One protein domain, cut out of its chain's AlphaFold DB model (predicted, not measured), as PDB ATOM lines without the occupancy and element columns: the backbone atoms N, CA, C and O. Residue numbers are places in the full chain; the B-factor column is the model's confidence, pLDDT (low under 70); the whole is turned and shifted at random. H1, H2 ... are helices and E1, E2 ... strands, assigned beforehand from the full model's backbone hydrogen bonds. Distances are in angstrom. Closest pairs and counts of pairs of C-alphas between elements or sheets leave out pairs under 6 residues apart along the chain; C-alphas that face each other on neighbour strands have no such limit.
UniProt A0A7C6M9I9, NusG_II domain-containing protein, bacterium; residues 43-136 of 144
ATOM      1  N   LYS A  43     137.525 133.588  84.162       92.31
ATOM      2  CA  LYS A  43     136.223 132.941  84.348       92.31
ATOM      3  C   LYS A  43     136.052 132.565  85.806       92.31
ATOM      4  O   LYS A  43     136.876 131.836  86.353       92.31
ATOM      5  N   VAL A  44     134.953 132.999  86.405       95.50
ATOM      6  CA  VAL A  44     134.627 132.743  87.807       95.50
ATOM      7  C   VAL A  44     133.356 131.919  87.878       95.50
ATOM      8  O   VAL A  44     132.351 132.246  87.258       95.50
ATOM      9  N   VAL A  45     133.391 130.827  88.629       97.31
ATOM     10  CA  VAL A  45     132.195 130.077  89.002       97.31
ATOM     11  C   VAL A  45     131.620 130.704  90.252       97.31
ATOM     12  O   VAL A  45     132.269 130.657  91.291       97.31
ATOM     13  N   ASN A  46     130.405 131.229  90.156       97.81
ATOM     14  CA  ASN A  46     129.673 131.817  91.269       97.81
ATOM     15  C   ASN A  46     128.486 130.931  91.655       97.81
ATOM     16  O   ASN A  46     127.773 130.396  90.798       97.81
ATOM     17  N   VAL A  47     128.286 130.766  92.964       98.25
ATOM     18  CA  VAL A  47     127.180 129.993  93.536       98.25
ATOM     19  C   VAL A  47     126.226 130.941  94.235       98.25
ATOM     20  O   VAL A  47     126.610 131.683  95.140       98.25
ATOM     21  N   TYR A  48     124.964 130.866  93.842       97.94
ATOM     22  CA  TYR A  48     123.896 131.653  94.421       97.94
ATOM     23  C   TYR A  48     122.910 130.735  95.128       97.94
ATOM     24  O   TYR A  48     122.462 129.735  94.562       97.94
ATOM     25  N   ILE A  49     122.546 131.089  96.358       98.19
ATOM     26  CA  ILE A  49     121.572 130.358  97.171       98.19
ATOM     27  C   ILE A  49     120.504 131.358  97.596       98.19
ATOM     28  O   ILE A  49     120.814 132.412  98.148       98.19
ATOM     29  N   ASN A  50     119.241 131.068  97.285       96.75
ATOM     30  CA  ASN A  50     118.126 131.996  97.489       96.75
ATOM     31  C   ASN A  50     118.412 133.402  96.911       96.75
ATOM     32  O   ASN A  50     118.192 134.418  97.566       96.75
ATOM     33  N   ARG A  51     118.942 133.449  95.676       95.25
ATOM     34  CA  ARG A  51     119.302 134.676  94.925       95.25
ATOM     35  C   ARG A  51     120.424 135.526  95.529       95.25
ATOM     36  O   ARG A  51     120.721 136.586  94.995       95.25
ATOM     37  N   LYS A  52     121.063 135.073  96.604       96.81
ATOM     38  CA  LYS A  52     122.218 135.742  97.196       96.81
ATOM     39  C   LYS A  52     123.500 135.062  96.731       96.81
ATOM     40  O   LYS A  52     123.555 133.834  96.737       96.81
ATOM     41  N   LEU A  53     124.506 135.850  96.356       96.62
ATOM     42  CA  LEU A  53     125.853 135.364  96.060       96.62
ATOM     43  C   LEU A  53     126.543 134.894  97.347       96.62
ATOM     44  O   LEU A  53     126.483 135.571  98.376       96.62
ATOM     45  N   TYR A  54     127.187 133.730  97.288       97.00
ATOM     46  CA  TYR A  54     128.017 133.201  98.366       97.00
ATOM     47  C   TYR A  54     129.471 133.153  97.901       97.00
ATOM     48  O   TYR A  54     129.931 132.128  97.397       97.00
ATOM     49  N   ASP A  55     130.188 134.262  98.104       94.38
ATOM     50  CA  ASP A  55     131.580 134.449  97.661       94.38
ATOM     51  C   ASP A  55     132.541 133.371  98.188       94.38
ATOM     52  O   ASP A  55     133.534 133.040  97.544       94.38
ATOM     53  N   GLU A  56     132.237 132.761  99.342       95.56
ATOM     54  CA  GLU A  56     133.027 131.652  99.901       95.56
ATOM     55  C   GLU A  56     133.067 130.407  98.994       95.56
ATOM     56  O   GLU A  56     133.959 129.568  99.128       95.56
ATOM     57  N   TYR A  57     132.109 130.281  98.072       97.00
ATOM     58  CA  TYR A  57     132.034 129.197  97.095       97.00
ATOM     59  C   TYR A  57     132.525 129.601  95.705       97.00
ATOM     60  O   TYR A  57     132.518 128.755  94.806       97.00
ATOM     61  N   SER A  58     132.960 130.848  95.515       96.19
ATOM     62  CA  SER A  58     133.442 131.320  94.223       96.19
ATOM     63  C   SER A  58     134.784 130.678  93.861       96.19
ATOM     64  O   SER A  58     135.691 130.553  94.688       96.19
ATOM     65  N   ILE A  59     134.918 130.227  92.611       95.62
ATOM     66  CA  ILE A  59     136.133 129.569  92.106       95.62
ATOM     67  C   ILE A  59     136.555 130.213  90.790       95.62
ATOM     68  O   ILE A  59     135.826 130.131  89.804       95.62
ATOM     69  N   TYR A  60     137.763 130.767  90.745       93.50
ATOM     70  CA  TYR A  60     138.407 131.157  89.494       93.50
ATOM     71  C   TYR A  60     138.833 129.894  88.734       93.50
ATOM     72  O   TYR A  60     139.548 129.044  89.265       93.50
ATOM     73  N   LEU A  61     138.377 129.741  87.490       92.38
ATOM     74  CA  LEU A  61     138.726 128.583  86.662       92.38
ATOM     75  C   LEU A  61     140.207 128.576  86.271       92.38
ATOM     76  O   LEU A  61     140.757 127.504  86.029       92.38
ATOM     77  N   ASP A  62     140.846 129.744  86.235       89.44
ATOM     78  CA  ASP A  62     142.270 129.881  85.917       89.44
ATOM     79  C   ASP A  62     143.181 129.359  87.041       89.44
ATOM     80  O   ASP A  62     144.306 128.942  86.765       89.44
ATOM     81  N   ASP A  63     142.674 129.292  88.279       91.44
ATOM     82  CA  ASP A  63     143.390 128.723  89.430       91.44
ATOM     83  C   ASP A  63     143.407 127.187  89.412       91.44
ATOM     84  O   ASP A  63     144.204 126.556  90.110       91.44
ATOM     85  N   LEU A  64     142.512 126.566  88.637       92.81
ATOM     86  CA  LEU A  64     142.432 125.116  88.515       92.81
ATOM     87  C   LEU A  64     143.444 124.608  87.488       92.81
ATOM     88  O   LEU A  64     143.600 125.157  86.395       92.81
ATOM     89  N   LYS A  65     144.099 123.490  87.800       91.56
ATOM     90  CA  LYS A  65     144.942 122.800  86.821       91.56
ATOM     91  C   LYS A  65     144.091 122.152  85.735       91.56
ATOM     92  O   LYS A  65     142.919 121.814  85.919       91.56
ATOM     93  N   GLU A  66     144.729 121.900  84.599       85.69
ATOM     94  CA  GLU A  66     144.147 121.092  83.530       85.69
ATOM     95  C   GLU A  66     143.673 119.736  84.083       85.69
ATOM     96  O   GLU A  66     144.438 119.008  84.715       85.69
ATOM     97  N   ASN A  67     142.405 119.396  83.837       87.94
ATOM     98  CA  ASN A  67     141.722 118.184  84.320       87.94
ATOM     99  C   ASN A  67     141.489 118.066  85.839       87.94
ATOM    100  O   ASN A  67     140.944 117.051  86.275       87.94
ATOM    101  N   GLU A  68     141.811 119.079  86.642       94.62
ATOM    102  CA  GLU A  68     141.481 119.092  88.071       94.62
ATOM    103  C   GLU A  68     139.967 119.250  88.286       94.62
ATOM    104  O   GLU A  68     139.325 120.114  87.687       94.62
ATOM    105  N   GLU A  69     139.373 118.399  89.126       96.50
ATOM    106  CA  GLU A  69     137.981 118.538  89.565       96.50
ATOM    107  C   GLU A  69     137.957 119.013  91.020       96.50
ATOM    108  O   GLU A  69     138.391 118.295  91.922       96.50
ATOM    109  N   LYS A  70     137.420 120.212  91.252       97.75
ATOM    110  CA  LYS A  70     137.157 120.753  92.586       97.75
ATOM    111  C   LYS A  70     135.692 120.523  92.944       97.75
ATOM    112  O   LYS A  70     134.808 120.740  92.117       97.75
ATOM    113  N   THR A  71     135.432 120.100  94.176       98.19
ATOM    114  CA  THR A  71     134.073 119.869  94.683       98.19
ATOM    115  C   THR A  71     133.700 120.953  95.686       98.19
ATOM    116  O   THR A  71     134.410 121.167  96.666       98.19
ATOM    117  N   ILE A  72     132.566 121.607  95.457       98.19
ATOM    118  CA  ILE A  72     131.885 122.471  96.420       98.19
ATOM    119  C   ILE A  72     130.792 121.640  97.091       98.19
ATOM    120  O   ILE A  72     129.970 121.028  96.407       98.19
ATOM    121  N   ILE A  73     130.774 121.637  98.425       98.25
ATOM    122  CA  ILE A  73     129.745 120.965  99.223       98.25
ATOM    123  C   ILE A  73     128.900 122.032  99.913       98.25
ATOM    124  O   ILE A  73     129.383 122.741 100.799       98.25
ATOM    125  N   LEU A  74     127.628 122.122  99.532       98.12
ATOM    126  CA  LEU A  74     126.652 122.966 100.209       98.12
ATOM    127  C   LEU A  74     125.982 122.137 101.301       98.12
ATOM    128  O   LEU A  74     125.318 121.142 101.013       98.12
ATOM    129  N   LYS A  75     126.184 122.538 102.556       98.06
ATOM    130  CA  LYS A  75     125.640 121.833 103.717       98.06
ATOM    131  C   LYS A  75     124.244 122.333 104.069       98.06
ATOM    132  O   LYS A  75     124.061 123.536 104.268       98.06
ATOM    133  N   LYS A  76     123.282 121.421 104.228       97.50
ATOM    134  CA  LYS A  76     121.899 121.739 104.638       97.50
ATOM    135  C   LYS A  76     121.841 122.495 105.967       97.50
ATOM    136  O   LYS A  76     121.017 123.388 106.140       97.50
ATOM    137  N   GLU A  77     122.735 122.162 106.894       97.25
ATOM    138  CA  GLU A  77     122.826 122.813 108.206       97.25
ATOM    139  C   GLU A  77     123.167 124.311 108.109       97.25
ATOM    140  O   GLU A  77     122.687 125.105 108.915       97.25
ATOM    141  N   LYS A  78     123.952 124.706 107.096       97.12
ATOM    142  CA  LYS A  78     124.326 126.103 106.836       97.12
ATOM    143  C   LYS A  78     123.288 126.825 105.982       97.12
ATOM    144  O   LYS A  78     123.064 128.019 106.164       97.12
ATOM    145  N   HIS A  79     122.635 126.093 105.080       96.62
ATOM    146  CA  HIS A  79     121.708 126.633 104.089       96.62
ATOM    147  C   HIS A  79     120.345 125.955 104.217       96.62
ATOM    148  O   HIS A  79     120.044 124.970 103.541       96.62
ATOM    149  N   GLN A  80     119.486 126.501 105.082       95.75
ATOM    150  CA  GLN A  80     118.192 125.893 105.422       95.75
ATOM    151  C   GLN A  80     117.226 125.744 104.236       95.75
ATOM    152  O   GLN A  80     116.278 124.971 104.338       95.75
ATOM    153  N   VAL A  81     117.453 126.441 103.122       96.31
ATOM    154  CA  VAL A  81     116.629 126.336 101.905       96.31
ATOM    155  C   VAL A  81     116.913 125.080 101.078       96.31
ATOM    156  O   VAL A  81     116.075 124.689 100.271       96.31
ATOM    157  N   LEU A  82     118.062 124.427 101.286       97.50
ATOM    158  CA  LEU A  82     118.377 123.157 100.632       97.50
ATOM    159  C   LEU A  82     117.434 122.058 101.130       97.50
ATOM    160  O   LEU A  82     116.925 122.136 102.242       97.50
ATOM    161  N   LEU A  83     117.207 121.005 100.358       97.25
ATOM    162  CA  LEU A  83     116.451 119.834 100.815       97.25
ATOM    163  C   LEU A  83     117.359 118.815 101.522       97.25
ATOM    164  O   LEU A  83     116.914 118.155 102.456       97.25
ATOM    165  N   ASP A  84     118.629 118.744 101.124       97.94
ATOM    166  CA  ASP A  84     119.713 117.962 101.733       97.94
ATOM    167  C   ASP A  84     121.064 118.575 101.303       97.94
ATOM    168  O   ASP A  84     121.096 119.564 100.566       97.94
ATOM    169  N   ASP A  85     122.179 117.997 101.739       98.06
ATOM    170  CA  ASP A  85     123.513 118.331 101.256       98.06
ATOM    171  C   ASP A  85     123.617 118.184  99.728       98.06
ATOM    172  O   ASP A  85     123.202 117.181  99.138       98.06
ATOM    173  N   MET A  86     124.258 119.165  99.096       98.06
ATOM    174  CA  MET A  86     124.394 119.266  97.646       98.06
ATOM    175  C   MET A  86     125.870 119.328  97.242       98.06
ATOM    176  O   MET A  86     126.670 119.984  97.907       98.06
ATOM    177  N   GLU A  87     126.233 118.671  96.140       98.44
ATOM    178  CA  GLU A  87     127.589 118.708  95.582       98.44
ATOM    179  C   GLU A  87     127.599 119.301  94.179       98.44
ATOM    180  O   GLU A  87     126.867 118.861  93.285       98.44
ATOM    181  N   ILE A  88     128.502 120.257  93.988       98.50
ATOM    182  CA  ILE A  88     128.795 120.884  92.706       98.50
ATOM    183  C   ILE A  88     130.254 120.582  92.375       98.50
ATOM    184  O   ILE A  88     131.155 120.881  93.157       98.50
ATOM    185  N   LYS A  89     130.497 120.007  91.205       98.19
ATOM    186  CA  LYS A  89     131.827 119.846  90.638       98.19
ATOM    187  C   LYS A  89     132.153 120.990  89.697       98.19
ATOM    188  O   LYS A  89     131.328 121.393  88.877       98.19
ATOM    189  N   VAL A  90     133.393 121.441  89.787       98.12
ATOM    190  CA  VAL A  90     133.975 122.476  88.946       98.12
ATOM    191  C   VAL A  90     135.254 121.940  88.325       98.12
ATOM    192  O   VAL A  90     136.082 121.332  88.999       98.12
ATOM    193  N   ASN A  91     135.408 122.152  87.026       97.00
ATOM    194  CA  ASN A  91     136.572 121.744  86.262       97.00
ATOM    195  C   ASN A  91     136.855 122.786  85.183       97.00
ATOM    196  O   ASN A  91     135.934 123.231  84.501       97.00
ATOM    197  N   LYS A  92     138.128 123.122  84.976       94.62
ATOM    198  CA  LYS A  92     138.533 124.139  83.999       94.62
ATOM    199  C   LYS A  92     138.040 123.857  82.571       94.62
ATOM    200  O   LYS A  92     137.555 124.761  81.897       94.62
ATOM    201  N   ASN A  93     138.100 122.597  82.135       93.00
ATOM    202  CA  ASN A  93     137.798 122.195  80.755       93.00
ATOM    203  C   ASN A  93     136.331 121.802  80.561       93.00
ATOM    204  O   ASN A  93     135.720 122.110  79.536       93.00
ATOM    205  N   LYS A  94     135.754 121.111  81.548       96.12
ATOM    206  CA  LYS A  94     134.370 120.628  81.495       96.12
ATOM    207  C   LYS A  94     133.365 121.686  81.961       96.12
ATOM    208  O   LYS A  94     132.221 121.638  81.531       96.12
ATOM    209  N   GLY A  95     133.769 122.638  82.801       95.88
ATOM    210  CA  GLY A  95     132.895 123.648  83.397       95.88
ATOM    211  C   GLY A  95     132.299 123.197  84.731       95.88
ATOM    212  O   GLY A  95     133.009 122.679  85.591       95.88
ATOM    213  N   ILE A  96     130.997 123.399  84.914       97.88
ATOM    214  CA  ILE A  96     130.264 123.108  86.152       97.88
ATOM    215  C   ILE A  96     129.293 121.941  85.976       97.88
ATOM    216  O   ILE A  96     128.717 121.752  84.904       97.88
ATOM    217  N   LYS A  97     129.087 121.162  87.039       98.00
ATOM    218  CA  LYS A  97     128.083 120.097  87.092       98.00
ATOM    219  C   LYS A  97     127.610 119.873  88.520       98.00
ATOM    220  O   LYS A  97     128.417 119.847  89.438       98.00
ATOM    221  N   ILE A  98     126.323 119.614  88.710       98.12
ATOM    222  CA  ILE A  98     125.800 119.135  89.992       98.12
ATOM    223  C   ILE A  98     125.861 117.613  89.988       98.12
ATOM    224  O   ILE A  98     125.443 116.974  89.025       98.12
ATOM    225  N   THR A  99     126.438 117.022  91.030       97.75
ATOM    226  CA  THR A  99     126.606 115.561  91.132       97.75
ATOM    227  C   THR A  99     125.747 114.937  92.209       97.75
ATOM    228  O   THR A  99     125.363 113.777  92.074       97.75
ATOM    229  N   LYS A 100     125.409 115.702  93.246       97.75
ATOM    230  CA  LYS A 100     124.533 115.267  94.330       97.75
ATOM    231  C   LYS A 100     123.560 116.380  94.660       97.75
ATOM    232  O   LYS A 100     123.965 117.526  94.824       97.75
ATOM    233  N   GLU A 101     122.289 116.034  94.752       97.31
ATOM    234  CA  GLU A 101     121.206 116.922  95.154       97.31
ATOM    235  C   GLU A 101     120.003 116.072  95.570       97.31
ATOM    236  O   GLU A 101     119.885 114.923  95.135       97.31
ATOM    237  N   THR A 102     119.130 116.648  96.388       97.44
ATOM    238  CA  THR A 102     117.829 116.066  96.717       97.44
ATOM    239  C   THR A 102     116.748 116.964  96.134       97.44
ATOM    240  O   THR A 102     116.639 118.132  96.507       97.44
ATOM    241  N   SER A 103     115.932 116.430  95.224       95.31
ATOM    242  CA  SER A 103     114.764 117.116  94.668       95.31
ATOM    243  C   SER A 103     113.737 116.110  94.139       95.31
ATOM    244  O   SER A 103     114.064 114.940  93.939       95.31
ATOM    245  N   PRO A 104     112.483 116.523  93.853       96.31
ATOM    246  CA  PRO A 104     111.427 115.586  93.458       96.31
ATOM    247  C   PRO A 104     111.739 114.729  92.224       96.31
ATOM    248  O   PRO A 104     111.166 113.657  92.061       96.31
ATOM    249  N   ARG A 105     112.603 115.216  91.324       95.94
ATOM    250  CA  ARG A 105     112.944 114.529  90.067       95.94
ATOM    251  C   ARG A 105     114.440 114.311  89.864       95.94
ATOM    252  O   ARG A 105     114.817 113.669  88.891       95.94
ATOM    253  N   ASN A 106     115.274 114.845  90.752       95.44
ATOM    254  CA  ASN A 106     116.728 114.783  90.661       95.44
ATOM    255  C   ASN A 106     117.287 115.261  89.302       95.44
ATOM    256  O   ASN A 106     118.233 114.685  88.768       95.44
ATOM    257  N   ILE A 107     116.648 116.264  88.681       94.88
ATOM    258  CA  ILE A 107     116.992 116.700  87.316       94.88
ATOM    259  C   ILE A 107     118.359 117.381  87.301       94.88
ATOM    260  O   ILE A 107     119.112 117.208  86.348       94.88
ATOM    261  N   CYS A 108     118.711 118.118  88.354       94.94
ATOM    262  CA  CYS A 108     119.954 118.874  88.383       94.94
ATOM    263  C   CYS A 108     121.190 117.986  88.316       94.94
ATOM    264  O   CYS A 108     122.144 118.297  87.609       94.94
ATOM    265  N   SER A 109     121.169 116.862  89.034       96.38
ATOM    266  CA  SER A 109     122.280 115.908  89.033       96.38
ATOM    267  C   SER A 109     122.394 115.114  87.726       96.38
ATOM    268  O   SER A 109     123.448 114.554  87.417       96.38
ATOM    269  N   GLN A 110     121.325 115.100  86.924       96.19
ATOM    270  CA  GLN A 110     121.289 114.493  85.593       96.19
ATOM    271  C   GLN A 110     121.770 115.443  84.492       96.19
ATOM    272  O   GLN A 110     122.098 114.982  83.396       96.19
ATOM    273  N   GLN A 111     121.824 116.755  84.754       95.06
ATOM    274  CA  GLN A 111     122.278 117.725  83.764       95.06
ATOM    275  C   GLN A 111     123.744 117.467  83.368       95.06
ATOM    276  O   GLN A 111     124.562 117.011  84.182       95.06
ATOM    277  N   PRO A 112     124.093 117.716  82.093       96.50
ATOM    278  CA  PRO A 112     125.462 117.577  81.633       96.50
ATOM    279  C   PRO A 112     126.349 118.659  82.251       96.50
ATOM    280  O   PRO A 112     125.891 119.589  82.911       96.50
ATOM    281  N   TRP A 113     127.646 118.533  82.001       97.31
ATOM    282  CA  TRP A 113     128.575 119.619  82.264       97.31
ATOM    283  C   TRP A 113     128.212 120.852  81.428       97.31
ATOM    284  O   TRP A 113     127.930 120.726  80.236       97.31
ATOM    285  N   ILE A 114     128.236 122.029  82.051       95.88
ATOM    286  CA  ILE A 114     127.995 123.319  81.397       95.88
ATOM    287  C   ILE A 114     129.268 124.150  81.505       95.88
ATOM    288  O   ILE A 114     129.739 124.421  82.603       95.88
ATOM    289  N   ASN A 115     129.826 124.576  80.374       94.75
ATOM    290  CA  ASN A 115     131.037 125.406  80.316       94.75
ATOM    291  C   ASN A 115     130.809 126.776  79.657       94.75
ATOM    292  O   ASN A 115     131.759 127.533  79.457       94.75
ATOM    293  N   THR A 116     129.567 127.076  79.285       93.25
ATOM    294  CA  THR A 116     129.205 128.308  78.585       93.25
ATOM    295  C   THR A 116     129.007 129.436  79.600       93.25
ATOM    296  O   THR A 116     128.131 129.307  80.458       93.25
ATOM    297  N   PRO A 117     129.788 130.533  79.533       93.00
ATOM    298  CA  PRO A 117     129.592 131.674  80.419       93.00
ATOM    299  C   PRO A 117     128.186 132.272  80.300       93.00
ATOM    300  O   PRO A 117     127.607 132.289  79.214       93.00
ATOM    301  N   GLY A 118     127.631 132.738  81.417       93.12
ATOM    302  CA  GLY A 118     126.292 133.329  81.499       93.12
ATOM    303  C   GLY A 118     125.129 132.334  81.425       93.12
ATOM    304  O   GLY A 118     123.987 132.734  81.634       93.12
ATOM    305  N   VAL A 119     125.378 131.043  81.169       94.94
ATOM    306  CA  VAL A 119     124.341 129.999  81.196       94.94
ATOM    307  C   VAL A 119     124.290 129.375  82.594       94.94
ATOM    308  O   VAL A 119     125.223 128.658  82.968       94.94
ATOM    309  N   PRO A 120     123.229 129.617  83.388       95.44
ATOM    310  CA  PRO A 120     123.151 129.096  84.743       95.44
ATOM    311  C   PRO A 120     122.687 127.635  84.773       95.44
ATOM    312  O   PRO A 120     121.783 127.218  84.046       95.44
ATOM    313  N   LEU A 121     123.253 126.873  85.702       96.38
ATOM    314  CA  LEU A 121     122.767 125.571  86.138       96.38
ATOM    315  C   LEU A 121     121.826 125.782  87.334       96.38
ATOM    316  O   LEU A 121     122.279 126.151  88.416       96.38
ATOM    317  N   VAL A 122     120.515 125.602  87.136       96.62
ATOM    318  CA  VAL A 122     119.473 126.026  88.092       96.62
ATOM    319  C   VAL A 122     118.788 124.839  88.769       96.62
ATOM    320  O   VAL A 122     118.190 123.994  88.107       96.62
ATOM    321  N   CYS A 123     118.757 124.856  90.100       96.69
ATOM    322  CA  CYS A 123     118.066 123.893  90.954       96.69
ATOM    323  C   CYS A 123     116.987 124.543  91.791       96.69
ATOM    324  O   CYS A 123     117.163 124.812  92.980       96.69
ATOM    325  N   LEU A 124     115.833 124.737  91.155       96.31
ATOM    326  CA  LEU A 124     114.684 125.415  91.751       96.31
ATOM    327  C   LEU A 124     114.274 124.849  93.123       96.31
ATOM    328  O   LEU A 124     114.106 125.659  94.033       96.31
ATOM    329  N   PRO A 125     114.171 123.518  93.342       97.06
ATOM    330  CA  PRO A 125     113.737 122.989  94.639       97.06
ATOM    331  C   PRO A 125     114.707 123.284  95.788       97.06
ATOM    332  O   PRO A 125     114.274 123.363  96.929       97.06
ATOM    333  N   ASN A 126     115.994 123.477  95.480       97.12
ATOM    334  CA  ASN A 126     117.039 123.833  96.443       97.12
ATOM    335  C   ASN A 126     117.328 125.348  96.464       97.12
ATOM    336  O   ASN A 126     118.172 125.797  97.229       97.12
ATOM    337  N   GLN A 127     116.656 126.142  95.618       97.75
ATOM    338  CA  GLN A 127     116.916 127.574  95.411       97.75
ATOM    339  C   GLN A 127     118.381 127.905  95.081       97.75
ATOM    340  O   GLN A 127     118.858 128.998  95.389       97.75
ATOM    341  N   VAL A 128     119.089 126.970  94.449       98.19
ATOM    342  CA  VAL A 128     120.491 127.134  94.052       98.19
ATOM    343  C   VAL A 128     120.560 127.405  92.561       98.19
ATOM    344  O   VAL A 128     119.894 126.726  91.780       98.19
ATOM    345  N   TYR A 129     121.399 128.347  92.147       97.38
ATOM    346  CA  TYR A 129     121.925 128.345  90.789       97.38
ATOM    347  C   TYR A 129     123.427 128.597  90.788       97.38
ATOM    348  O   TYR A 129     123.964 129.287  91.652       97.38
ATOM    349  N   VAL A 130     124.101 127.998  89.816       97.94
ATOM    350  CA  VAL A 130     125.546 128.109  89.628       97.94
ATOM    351  C   VAL A 130     125.788 128.634  88.226       97.94
ATOM    352  O   VAL A 130     125.183 128.137  87.278       97.94
ATOM    353  N   VAL A 131     126.651 129.629  88.076       97.31
ATOM    354  CA  VAL A 131     126.925 130.254  86.778       97.31
ATOM    355  C   VAL A 131     128.414 130.527  86.631       97.31
ATOM    356  O   VAL A 131     129.105 130.813  87.606       97.31
ATOM    357  N   ILE A 132     128.909 130.389  85.404       96.75
ATOM    358  CA  ILE A 132     130.253 130.822  85.032       96.75
ATOM    359  C   ILE A 132     130.128 132.259  84.532       96.75
ATOM    360  O   ILE A 132     129.521 132.498  83.491       96.75
ATOM    361  N   GLU A 133     130.693 133.208  85.254       93.81
ATOM    362  CA  GLU A 133     130.766 134.612  84.867       93.81
ATOM    363  C   GLU A 133     132.155 134.902  84.295       93.81
ATOM    364  O   GLU A 133     133.142 134.262  84.653       93.81
ATOM    365  N   SER A 134     132.234 135.823  83.337       87.81
ATOM    366  CA  SER A 134     133.514 136.306  82.820       87.81
ATOM    367  C   SER A 134     133.780 137.650  83.468       87.81
ATOM    368  O   SER A 134     133.046 138.597  83.211       87.81
ATOM    369  N   THR A 135     134.813 137.745  84.301       73.50
ATOM    370  CA  THR A 135     135.282 139.035  84.794       73.50
ATOM    371  C   THR A 135     136.007 139.718  83.643       73.50
ATOM    372  O   THR A 135     137.191 139.505  83.375       73.50
ATOM    373  N   SER A 136     135.254 140.502  82.874       59.69
ATOM    374  CA  SER A 136     135.868 141.539  82.061       59.69
ATOM    375  C   SER A 136     136.318 142.655  83.004       59.69
ATOM    376  O   SER A 136     135.631 142.975  83.972       59.69
TER     377      SER A 136
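What this domain is: This is residues 43 to 136 of the 144 residues of the protein "NusG_II domain-containing protein" of bacterium (UniProt A0A7C6M9I9). Two small three-stranded sheets lie face to face as a sandwich, E1, E6 and E5 in one and E2, E3 and E4 in the other, their strands at only 11 degrees to each other. The short helix H1 sits at one side of the sandwich, by E4 and E5. The 94 printed residues hold, in order, E1 E2 E3 E4 H1 E5 E6; both sheets are antiparallel, and the class is mostly strand, with 40 residues in named elements, under half. It is compact, with a radius of gyration of the C-alphas of 12.3 A and spans of 33 by 24 by 20 A.

Where its parts are: Find C-alpha 43 at (136.223, 132.941, 84.348); E1 runs from there to residue 49, 19.6 A. Next come E2, residues 69 to 74, 16.2 A; E3, 86 to 91, 16.9 A; and E4, 95 to 100, 16.1 A. H1 is residues 107 to 110, E5 121 to 123, and E6 128 to 135, 21.1 A, ending at C-alpha 135, (135.282, 139.035, 84.794).

How they stand to each other: Look at E1 beside inner strand E6: N 46 and O 131 are 2.9 A apart. On E6's other side, hairpin partner E5 has N 121 2.8 A from O 130. E2, E3 and E4 form a meander, each the antiparallel neighbour of the one before: see N 72 and O 88, 2.8 A, then N 89 and O 97, 2.7 A. Between the sheets, the closest C-alphas of E4 and E6, Ile 96 and Val 130, are 7.7 A apart. H1, too short for any O i to N i+4 pair, is on E4's sheet at a height of 5.6 A and only grazes the other.

The domain as a whole: The printed part has no cut. The links E1 to E2 and E2 to E3 are long. Only residue 136 has pLDDT under 70.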